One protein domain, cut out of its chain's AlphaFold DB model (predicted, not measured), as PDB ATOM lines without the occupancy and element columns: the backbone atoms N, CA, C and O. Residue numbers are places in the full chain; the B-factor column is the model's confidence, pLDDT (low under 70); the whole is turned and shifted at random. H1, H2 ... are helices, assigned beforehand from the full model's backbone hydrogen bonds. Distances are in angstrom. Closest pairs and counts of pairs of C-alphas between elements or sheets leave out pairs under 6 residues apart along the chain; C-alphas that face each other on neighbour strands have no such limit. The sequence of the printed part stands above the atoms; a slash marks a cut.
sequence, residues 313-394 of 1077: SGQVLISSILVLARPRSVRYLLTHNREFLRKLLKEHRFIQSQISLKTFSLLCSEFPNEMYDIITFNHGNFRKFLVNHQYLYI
ATOM      1  N   SER A 313      26.380  10.825   9.525       55.59
ATOM      2  CA  SER A 313      27.311   9.978  10.280       55.59
ATOM      3  C   SER A 313      28.728  10.574  10.398       55.59
ATOM      4  O   SER A 313      29.511  10.156  11.251       55.59
ATOM      5  N   GLY A 314      29.071  11.583   9.581       58.28
ATOM      6  CA  GLY A 314      30.417  12.159   9.506       58.28
ATOM      7  C   GLY A 314      30.609  13.443  10.325       58.28
ATOM      8  O   GLY A 314      30.158  14.515   9.926       58.28
ATOM      9  N   GLN A 315      31.394  13.378  11.410       55.31
ATOM     10  CA  GLN A 315      31.708  14.522  12.295       55.31
ATOM     11  C   GLN A 315      32.270  15.768  11.571       55.31
ATOM     12  O   GLN A 315      32.036  16.896  12.002       55.31
ATOM     13  N   VAL A 316      33.016  15.582  10.475       52.62
ATOM     14  CA  VAL A 316      33.667  16.672   9.719       52.62
ATOM     15  C   VAL A 316      32.643  17.528   8.969       52.62
ATOM     16  O   VAL A 316      32.792  18.746   8.871       52.62
ATOM     17  N   LEU A 317      31.565  16.906   8.499       57.22
ATOM     18  CA  LEU A 317      30.607  17.501   7.576       57.22
ATOM     19  C   LEU A 317      29.691  18.537   8.243       57.22
ATOM     20  O   LEU A 317      29.246  19.504   7.626       57.22
ATOM     21  N   ILE A 318      29.457  18.358   9.538       58.25
ATOM     22  CA  ILE A 318      28.490  19.140  10.301       58.25
ATOM     23  C   ILE A 318      29.083  20.470  10.782       58.25
ATOM     24  O   ILE A 318      28.393  21.490  10.829       58.25
ATOM     25  N   SER A 319      30.391  20.487  11.059       60.31
ATOM     26  CA  SER A 319      31.110  21.728  11.350       60.31
ATOM     27  C   SER A 319      31.071  22.692  10.159       60.31
ATOM     28  O   SER A 319      30.824  23.879  10.355       60.31
ATOM     29  N   SER A 320      31.206  22.180   8.929       62.66
ATOM     30  CA  SER A 320      31.084  22.976   7.705       62.66
ATOM     31  C   SER A 320      29.663  23.491   7.482       62.66
ATOM     32  O   SER A 320      29.511  24.667   7.160       62.66
ATOM     33  N   ILE A 321      28.630  22.689   7.781       65.62
ATOM     34  CA  ILE A 321      27.235  23.146   7.705       65.62
ATOM     35  C   ILE A 321      27.002  24.287   8.695       65.62
ATOM     36  O   ILE A 321      26.579  25.343   8.272       65.62
ATOM     37  N   LEU A 322      27.327  24.174   9.984       67.12
ATOM     38  CA  LEU A 322      27.056  25.275  10.930       67.12
ATOM     39  C   LEU A 322      27.902  26.536  10.679       67.12
ATOM     40  O   LEU A 322      27.464  27.643  10.998       67.12
ATOM     41  N   VAL A 323      29.105  26.377  10.122       67.50
ATOM     42  CA  VAL A 323      30.015  27.486   9.799       67.50
ATOM     43  C   VAL A 323      29.595  28.224   8.527       67.50
ATOM     44  O   VAL A 323      29.655  29.453   8.499       67.50
ATOM     45  N   LEU A 324      29.168  27.501   7.491       63.38
ATOM     46  CA  LEU A 324      28.831  28.064   6.180       63.38
ATOM     47  C   LEU A 324      27.324  28.271   5.984       63.38
ATOM     48  O   LEU A 324      26.931  29.057   5.122       63.38
ATOM     49  N   ALA A 325      26.477  27.623   6.790       63.56
ATOM     50  CA  ALA A 325      25.030  27.719   6.667       63.56
ATOM     51  C   ALA A 325      24.562  29.146   6.909       63.56
ATOM     52  O   ALA A 325      24.687  29.739   7.992       63.56
ATOM     53  N   ARG A 326      23.914  29.665   5.872       75.62
ATOM     54  CA  ARG A 326      23.106  30.865   5.975       75.62
ATOM     55  C   ARG A 326      21.883  30.585   6.862       75.62
ATOM     56  O   ARG A 326      21.487  29.432   7.043       75.62
ATOM     57  N   PRO A 327      21.247  31.626   7.426       77.38
ATOM     58  CA  PRO A 327      20.116  31.462   8.342       77.38
ATOM     59  C   PRO A 327      18.964  30.601   7.801       77.38
ATOM     60  O   PRO A 327      18.276  29.960   8.589       77.38
ATOM     61  N   ARG A 328      18.756  30.563   6.478       76.81
ATOM     62  CA  ARG A 328      17.722  29.739   5.834       76.81
ATOM     63  C   ARG A 328      17.977  28.250   5.976       76.81
ATOM     64  O   ARG A 328      17.084  27.551   6.432       76.81
ATOM     65  N   SER A 329      19.191  27.787   5.695       78.56
ATOM     66  CA  SER A 329      19.572  26.382   5.862       78.56
ATOM     67  C   SER A 329      19.411  25.930   7.317       78.56
ATOM     68  O   SER A 329      18.968  24.820   7.589       78.56
ATOM     69  N   VAL A 330      19.683  26.818   8.282       80.88
ATOM     70  CA  VAL A 330      19.432  26.526   9.704       80.88
ATOM     71  C   VAL A 330      17.939  26.483  10.028       80.88
ATOM     72  O   VAL A 330      17.519  25.595  10.761       80.88
ATOM     73  N   ARG A 331      17.114  27.376   9.462       82.44
ATOM     74  CA  ARG A 331      15.648  27.287   9.596       82.44
ATOM     75  C   ARG A 331      15.088  26.015   8.982       82.44
ATOM     76  O   ARG A 331      14.252  25.383   9.608       82.44
ATOM     77  N   TYR A 332      15.592  25.611   7.822       83.75
ATOM     78  CA  TYR A 332      15.225  24.348   7.198       83.75
ATOM     79  C   TYR A 332      15.451  23.174   8.155       83.75
ATOM     80  O   TYR A 332      14.536  22.390   8.409       83.75
ATOM     81  N   LEU A 333      16.652  23.097   8.739       82.06
ATOM     82  CA  LEU A 333      17.010  22.070   9.718       82.06
ATOM     83  C   LEU A 333      16.175  22.170  11.001       82.06
ATOM     84  O   LEU A 333      15.815  21.145  11.565       82.06
ATOM     85  N   LEU A 334      15.833  23.378  11.453       81.94
ATOM     86  CA  LEU A 334      14.930  23.586  12.590       81.94
ATOM     87  C   LEU A 334      13.519  23.059  12.310       81.94
ATOM     88  O   LEU A 334      12.908  22.486  13.206       81.94
ATOM     89  N   THR A 335      13.010  23.242  11.093       84.50
ATOM     90  CA  THR A 335      11.670  22.796  10.699       84.50
ATOM     91  C   THR A 335      11.610  21.282  10.514       84.50
ATOM     92  O   THR A 335      10.696  20.650  11.033       84.50
ATOM     93  N   HIS A 336      12.588  20.693   9.823       80.81
ATOM     94  CA  HIS A 336      12.521  19.289   9.396       80.81
ATOM     95  C   HIS A 336      13.299  18.329  10.300       80.81
ATOM     96  O   HIS A 336      12.995  17.141  10.338       80.81
ATOM     97  N   ASN A 337      14.297  18.811  11.050       81.12
ATOM     98  CA  ASN A 337      15.147  17.944  11.867       81.12
ATOM     99  C   ASN A 337      15.662  18.622  13.153       81.12
ATOM    100  O   ASN A 337      16.858  18.621  13.468       81.12
ATOM    101  N   ARG A 338      14.734  19.214  13.921       84.88
ATOM    102  CA  ARG A 338      15.037  19.964  15.152       84.88
ATOM    103  C   ARG A 338      15.834  19.151  16.170       84.88
ATOM    104  O   ARG A 338      16.794  19.663  16.739       84.88
ATOM    105  N   GLU A 339      15.440  17.900  16.410       82.56
ATOM    106  CA  GLU A 339      16.102  17.030  17.393       82.56
ATOM    107  C   GLU A 339      17.505  16.611  16.947       82.56
ATOM    108  O   GLU A 339      18.403  16.515  17.779       82.56
ATOM    109  N   PHE A 340      17.748  16.458  15.641       78.88
ATOM    110  CA  PHE A 340      19.101  16.258  15.127       78.88
ATOM    111  C   PHE A 340      19.974  17.490  15.358       78.88
ATOM    112  O   PHE A 340      21.070  17.361  15.897       78.88
ATOM    113  N   LEU A 341      19.480  18.693  15.040       79.69
ATOM    114  CA  LEU A 341      20.209  19.937  15.299       79.69
ATOM    115  C   LEU A 341      20.472  20.132  16.803       79.69
ATOM    116  O   LEU A 341      21.560  20.543  17.202       79.69
ATOM    117  N   ARG A 342      19.517  19.751  17.654       83.25
ATOM    118  CA  ARG A 342      19.668  19.747  19.112       83.25
ATOM    119  C   ARG A 342      20.726  18.752  19.589       83.25
ATOM    120  O   ARG A 342      21.585  19.111  20.392       83.25
ATOM    121  N   LYS A 343      20.674  17.508  19.105       81.56
ATOM    122  CA  LYS A 343      21.657  16.455  19.399       81.56
ATOM    123  C   LYS A 343      23.050  16.884  18.943       81.56
ATOM    124  O   LYS A 343      23.998  16.757  19.707       81.56
ATOM    125  N   LEU A 344      23.148  17.506  17.771       73.38
ATOM    126  CA  LEU A 344      24.382  18.077  17.245       73.38
ATOM    127  C   LEU A 344      24.974  19.150  18.139       73.38
ATOM    128  O   LEU A 344      26.158  19.090  18.447       73.38
ATOM    129  N   LEU A 345      24.168  20.119  18.571       77.88
ATOM    130  CA  LEU A 345      24.631  21.169  19.477       77.88
ATOM    131  C   LEU A 345      25.120  20.580  20.814       77.88
ATOM    132  O   LEU A 345      26.074  21.089  21.396       77.88
ATOM    133  N   LYS A 346      24.528  19.469  21.278       78.88
ATOM    134  CA  LYS A 346      24.966  18.757  22.491       78.88
ATOM    135  C   LYS A 346      26.247  17.939  22.295       78.88
ATOM    136  O   LYS A 346      27.100  17.924  23.182       78.88
ATOM    137  N   GLU A 347      26.380  17.245  21.168       73.94
ATOM    138  CA  GLU A 347      27.507  16.345  20.879       73.94
ATOM    139  C   GLU A 347      28.743  17.102  20.372       73.94
ATOM    140  O   GLU A 347      29.878  16.782  20.740       73.94
ATOM    141  N   HIS A 348      28.549  18.159  19.579       64.75
ATOM    142  CA  HIS A 348      29.626  18.908  18.943       64.75
ATOM    143  C   HIS A 348      29.999  20.156  19.731       64.75
ATOM    144  O   HIS A 348      29.558  21.278  19.492       64.75
ATOM    145  N   ARG A 349      30.959  19.951  20.626       58.22
ATOM    146  CA  ARG A 349      31.619  20.981  21.431       58.22
ATOM    147  C   ARG A 349      32.561  21.904  20.644       58.22
ATOM    148  O   ARG A 349      33.388  22.548  21.268       58.22
ATOM    149  N   PHE A 350      32.484  22.014  19.315       56.03
ATOM    150  CA  PHE A 350      33.365  22.893  18.523       56.03
ATOM    151  C   PHE A 350      32.563  23.796  17.580       56.03
ATOM    152  O   PHE A 350      32.401  23.506  16.400       56.03
ATOM    153  N   ILE A 351      32.123  24.947  18.093       59.41
ATOM    154  CA  ILE A 351      31.774  26.088  17.243       59.41
ATOM    155  C   ILE A 351      33.060  26.892  17.016       59.41
ATOM    156  O   ILE A 351      33.567  27.554  17.925       59.41
ATOM    157  N   GLN A 352      33.622  26.811  15.808       57.31
ATOM    158  CA  GLN A 352      34.699  27.711  15.392       57.31
ATOM    159  C   GLN A 352      34.158  29.138  15.180       57.31
ATOM    160  O   GLN A 352      32.957  29.353  15.036       57.31
ATOM    161  N   SER A 353      35.054  30.128  15.173       56.34
ATOM    162  CA  SER A 353      34.782  31.577  15.201       56.34
ATOM    163  C   SER A 353      34.073  32.175  13.968       56.34
ATOM    164  O   SER A 353      34.292  33.342  13.662       56.34
ATOM    165  N   GLN A 354      33.295  31.394  13.218       65.50
ATOM    166  CA  GLN A 354      32.790  31.758  11.890       65.50
ATOM    167  C   GLN A 354      31.260  31.700  11.739       65.50
ATOM    168  O   GLN A 354      30.761  32.025  10.668       65.50
ATOM    169  N   ILE A 355      30.491  31.367  12.787       73.56
ATOM    170  CA  ILE A 355      29.021  31.433  12.699       73.56
ATOM    171  C   ILE A 355      28.580  32.885  12.510       73.56
ATOM    172  O   ILE A 355      28.876  33.743  13.347       73.56
ATOM    173  N   SER A 356      27.831  33.153  11.437       79.19
ATOM    174  CA  SER A 356      27.269  34.480  11.177       79.19
ATOM    175  C   SER A 356      26.405  34.964  12.352       79.19
ATOM    176  O   SER A 356      25.707  34.174  12.991       79.19
ATOM    177  N   LEU A 357      26.400  36.271  12.624       77.88
ATOM    178  CA  LEU A 357      25.611  36.859  13.714       77.88
ATOM    179  C   LEU A 357      24.120  36.471  13.633       77.88
ATOM    180  O   LEU A 357      23.488  36.188  14.649       77.88
ATOM    181  N   LYS A 358      23.574  36.409  12.409       78.75
ATOM    182  CA  LYS A 358      22.179  36.030  12.147       78.75
ATOM    183  C   LYS A 358      21.912  34.568  12.517       78.75
ATOM    184  O   LYS A 358      20.922  34.281  13.185       78.75
ATOM    185  N   THR A 359      22.807  33.663  12.124       81.62
ATOM    186  CA  THR A 359      22.708  32.236  12.461       81.62
ATOM    187  C   THR A 359      22.836  32.022  13.970       81.62
ATOM    188  O   THR A 359      22.043  31.294  14.557       81.62
ATOM    189  N   PHE A 360      23.769  32.721  14.625       83.31
ATOM    190  CA  PHE A 360      23.943  32.653  16.077       83.31
ATOM    191  C   PHE A 360      22.700  33.138  16.833       83.31
ATOM    192  O   PHE A 360      22.248  32.465  17.754       83.31
ATOM    193  N   SER A 361      22.107  34.263  16.413       81.38
ATOM    194  CA  SER A 361      20.869  34.778  17.012       81.38
ATOM    195  C   SER A 361      19.722  33.776  16.932       81.38
ATOM    196  O   SER A 361      19.006  33.601  17.912       81.38
ATOM    197  N   LEU A 362      19.556  33.131  15.773       84.12
ATOM    198  CA  LEU A 362      18.511  32.136  15.542       84.12
ATOM    199  C   LEU A 362      18.720  30.884  16.410       84.12
ATOM    200  O   LEU A 362      17.778  30.375  17.005       84.12
ATOM    201  N   LEU A 363      19.960  30.404  16.527       84.94
ATOM    202  CA  LEU A 363      20.270  29.259  17.386       84.94
ATOM    203  C   LEU A 363      20.070  29.589  18.872       84.94
ATOM    204  O   LEU A 363      19.569  28.749  19.613       84.94
ATOM    205  N   CYS A 364      20.409  30.806  19.312       83.19
ATOM    206  CA  CYS A 364      20.166  31.244  20.687       83.19
ATOM    207  C   CYS A 364      18.675  31.329  21.031       83.19
ATOM    208  O   CYS A 364      18.318  30.994  22.158       83.19
ATOM    209  N   SER A 365      17.818  31.753  20.094       82.12
ATOM    210  CA  SER A 365      16.369  31.788  20.333       82.12
ATOM    211  C   SER A 365      15.749  30.392  20.371       82.12
ATOM    212  O   SER A 365      14.858  30.146  21.177       82.12
ATOM    213  N   GLU A 366      16.224  29.473  19.527       86.00
ATOM    214  CA  GLU A 366      15.626  28.138  19.376       86.00
ATOM    215  C   GLU A 366      16.169  27.085  20.355       86.00
ATOM    216  O   GLU A 366      15.427  26.185  20.761       86.00
ATOM    217  N   PHE A 367      17.447  27.196  20.742       86.38
ATOM    218  CA  PHE A 367      18.163  26.255  21.616       86.38
ATOM    219  C   PHE A 367      18.987  26.974  22.699       86.38
ATOM    220  O   PHE A 367      20.217  26.863  22.740       86.38
ATOM    221  N   PRO A 368      18.346  27.733  23.603       81.31
ATOM    222  CA  PRO A 368      19.062  28.515  24.606       81.31
ATOM    223  C   PRO A 368      19.904  27.642  25.550       81.31
ATOM    224  O   PRO A 368      21.013  28.018  25.912       81.31
ATOM    225  N   ASN A 369      19.452  26.448  25.930       80.81
ATOM    226  CA  ASN A 369      20.219  25.616  26.865       80.81
ATOM    227  C   ASN A 369      21.458  25.004  26.198       80.81
ATOM    228  O   ASN A 369      22.556  25.061  26.743       80.81
ATOM    229  N   GLU A 370      21.309  24.487  24.982       85.69
ATOM    230  CA  GLU A 370      22.409  23.889  24.230       85.69
ATOM    231  C   GLU A 370      23.442  24.947  23.822       85.69
ATOM    232  O   GLU A 370      24.646  24.722  23.934       85.69
ATOM    233  N   MET A 371      22.996  26.143  23.424       81.62
ATOM    234  CA  MET A 371      23.903  27.260  23.156       81.62
ATOM    235  C   MET A 371      24.627  27.710  24.426       81.62
ATOM    236  O   MET A 371      25.817  28.011  24.364       81.62
ATOM    237  N   TYR A 372      23.962  27.715  25.583       76.81
ATOM    238  CA  TYR A 372      24.618  27.992  26.859       76.81
ATOM    239  C   TYR A 372      25.725  26.970  27.165       76.81
ATOM    240  O   TYR A 372      26.849  27.360  27.505       76.81
ATOM    241  N   ASP A 373      25.452  25.680  26.978       76.06
ATOM    242  CA  ASP A 373      26.427  24.603  27.182       76.06
ATOM    243  C   ASP A 373      27.623  24.734  26.229       76.06
ATOM    244  O   ASP A 373      28.773  24.602  26.644       76.06
ATOM    245  N   ILE A 374      27.393  25.090  24.963       74.62
ATOM    246  CA  ILE A 374      28.480  25.312  24.000       74.62
ATOM    247  C   ILE A 374      29.336  26.517  24.390       74.62
ATOM    248  O   ILE A 374      30.568  26.456  24.314       74.62
ATOM    249  N   ILE A 375      28.706  27.622  24.792       71.62
ATOM    250  CA  ILE A 375      29.416  28.851  25.156       71.62
ATOM    251  C   ILE A 375      30.239  28.641  26.431       71.62
ATOM    252  O   ILE A 375      31.375  29.112  26.518       71.62
ATOM    253  N   THR A 376      29.689  27.918  27.407       68.00
ATOM    254  CA  THR A 376      30.407  27.574  28.641       68.00
ATOM    255  C   THR A 376      31.504  26.542  28.398       68.00
ATOM    256  O   THR A 376      32.573  26.647  28.985       68.00
ATOM    257  N   PHE A 377      31.322  25.596  27.478       68.25
ATOM    258  CA  PHE A 377      32.356  24.611  27.169       68.25
ATOM    259  C   PHE A 377      33.535  25.203  26.364       68.25
ATOM    260  O   PHE A 377      34.685  24.821  26.573       68.25
ATOM    261  N   ASN A 378      33.290  26.180  25.479       65.38
ATOM    262  CA  ASN A 378      34.290  26.761  24.563       65.38
ATOM    263  C   ASN A 378      34.907  28.091  25.023       65.38
ATOM    264  O   ASN A 378      35.149  28.982  24.201       65.38
ATOM    265  N   HIS A 379      35.221  28.244  26.310       63.12
ATOM    266  CA  HIS A 379      35.766  29.496  26.859       63.12
ATOM    267  C   HIS A 379      36.930  30.101  26.037       63.12
ATOM    268  O   HIS A 379      36.962  31.313  25.815       63.12
ATOM    269  N   GLY A 380      37.844  29.276  25.507       63.69
ATOM    270  CA  GLY A 380      39.004  29.737  24.729       63.69
ATOM    271  C   GLY A 380      38.671  30.343  23.358       63.69
ATOM    272  O   GLY A 380      39.229  31.382  22.999       63.69
ATOM    273  N   ASN A 381      37.744  29.740  22.605       60.50
ATOM    274  CA  ASN A 381      37.349  30.212  21.269       60.50
ATOM    275  C   ASN A 381      36.265  31.294  21.335       60.50
ATOM    276  O   ASN A 381      36.265  32.216  20.517       60.50
ATOM    277  N   PHE A 382      35.402  31.250  22.356       64.44
ATOM    278  CA  PHE A 382      34.364  32.255  22.579       64.44
ATOM    279  C   PHE A 382      34.931  33.647  22.898       64.44
ATOM    280  O   PHE A 382      34.312  34.661  22.577       64.44
ATOM    281  N   ARG A 383      36.172  33.720  23.410       64.50
ATOM    282  CA  ARG A 383      36.929  34.979  23.519       64.50
ATOM    283  C   ARG A 383      36.961  35.766  22.205       64.50
ATOM    284  O   ARG A 383      36.881  36.986  22.258       64.50
ATOM    285  N   LYS A 384      37.067  35.098  21.046       63.94
ATOM    286  CA  LYS A 384      37.076  35.771  19.732       63.94
ATOM    287  C   LYS A 384      35.698  36.323  19.350       63.94
ATOM    288  O   LYS A 384      35.638  37.365  18.712       63.94
ATOM    289  N   PHE A 385      34.614  35.667  19.772       66.44
ATOM    290  CA  PHE A 385      33.244  36.130  19.524       66.44
ATOM    291  C   PHE A 385      32.893  37.376  20.342       66.44
ATOM    292  O   PHE A 385      32.281  38.295  19.813       66.44
ATOM    293  N   LEU A 386      33.326  37.445  21.604       63.16
ATOM    294  CA  LEU A 386      33.021  38.571  22.496       63.16
ATOM    295  C   LEU A 386      33.736  39.879  22.138       63.16
ATOM    296  O   LEU A 386      33.261  40.943  22.527       63.16
ATOM    297  N   VAL A 387      34.837  39.809  21.379       62.53
ATOM    298  CA  VAL A 387      35.458  40.999  20.766       62.53
ATOM    299  C   VAL A 387      34.483  41.667  19.791       62.53
ATOM    300  O   VAL A 387      34.507  42.882  19.629       62.53
ATOM    301  N   ASN A 388      33.571  40.905  19.182       70.44
ATOM    302  CA  ASN A 388      32.469  41.472  18.423       70.44
ATOM    303  C   ASN A 388      31.272  41.731  19.360       70.44
ATOM    304  O   ASN A 388      30.477  40.839  19.666       70.44
ATOM    305  N   HIS A 389      31.139  42.985  19.803       74.56
ATOM    306  CA  HIS A 389      30.122  43.447  20.758       74.56
ATOM    307  C   HIS A 389      28.670  43.089  20.381       74.56
ATOM    308  O   HIS A 389      27.804  43.049  21.257       74.56
ATOM    309  N   GLN A 390      28.393  42.785  19.110       77.00
ATOM    310  CA  GLN A 390      27.064  42.397  18.633       77.00
ATOM    311  C   GLN A 390      26.598  41.041  19.194       77.00
ATOM    312  O   GLN A 390      25.419  40.891  19.512       77.00
ATOM    313  N   TYR A 391      27.500  40.071  19.399       75.81
ATOM    314  CA  TYR A 391      27.135  38.770  19.987       75.81
ATOM    315  C   TYR A 391      26.744  38.909  21.459       75.81
ATOM    316  O   TYR A 391      25.786  38.286  21.916       75.81
ATOM    317  N   LEU A 392      27.441  39.780  22.195       77.94
ATOM    318  CA  LEU A 392      27.099  40.074  23.584       77.94
ATOM    319  C   LEU A 392      25.741  40.777  23.693       77.94
ATOM    320  O   LEU A 392      24.980  40.474  24.607       77.94
ATOM    321  N   TYR A 393      25.419  41.674  22.757       78.38
ATOM    322  CA  TYR A 393      24.108  42.323  22.701       78.38
ATOM    323  C   TYR A 393      22.977  41.293  22.552       78.38
ATOM    324  O   TYR A 393      21.995  41.342  23.286       78.38
ATOM    325  N   ILE A 394      23.144  40.313  21.657       78.62
ATOM    326  CA  ILE A 394      22.180  39.216  21.466       78.62
ATOM    327  C   ILE A 394      22.026  38.394  22.745       78.62
ATOM    328  O   ILE A 394      20.902  38.097  23.139       78.62
TER     329      ILE A 394
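AT A GLANCE: This is residues 313 to 394 of the 1077 residues of an uncharacterized protein of Tieghemostelium lacteum (UniProt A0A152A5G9). A chain of short helices is wound in stacked turns: H2, H4 and H7 lie side by side in a row, H3 and H5 pair beside them, and H1, residues 348 to 355 and H6 make the remaining side. The last turn, H6 and H7, is incomplete. The printed part has 82 residues with seven named helices, H1 to H7 in order, and no named strand, an all-helix class. It is compact, with a radius of gyration of the C-alphas of 11.9 A and spans of 33 by 22 by 22 A.

HOW THE PARTS SIT: Start with H1, residues 315 to 324, which is close to but not clearly touching H2, residues 327 to 336: the closest C-alphas, of Leu 322 and Val 330, are 7.8 A apart. H2 touches H4, residues 357 to 366, at a shallow tilt of 24 degrees, the same way; look at C-alphas 327 and 359, the closest, 4.9 A apart. H3, residues 338 to 347, touches H5, residues 368 to 377, at a shallow tilt of 18 degrees, the same way, closest at C-alphas 345 and 370, 5.9 A. H6, residues 379 to 386, is close to but not clearly touching H5, closest at C-alphas 375 and 382, 6.5 A. H7, residues 389 to 394, touches H4, closest at C-alphas 361 and 394, 6.4 A. Each O i to N i+4 pair is within hydrogen-bond range in H2, H3, H4, H5 and H7, against 4 of 6 in H1 and 2 of 4 in H6.

IN THESE COORDINATES: Find C-alpha 315 at (31.708, 14.522, 12.295); H1 runs 15.1 A from there. H2 and H4 each span 14.4 A, H3 14.2 A and H5 14.1 A. H7 ends at C-alpha 394, (22.180, 39.216, 21.466).

THE WHOLE: The farthest C-alphas, of Ser 313 and His 389, are 35.2 A apart. The printed part has no cut and no long link. The model's pLDDT is under 70 at residues 313 to 325, 348 to 354 and 376 to 387.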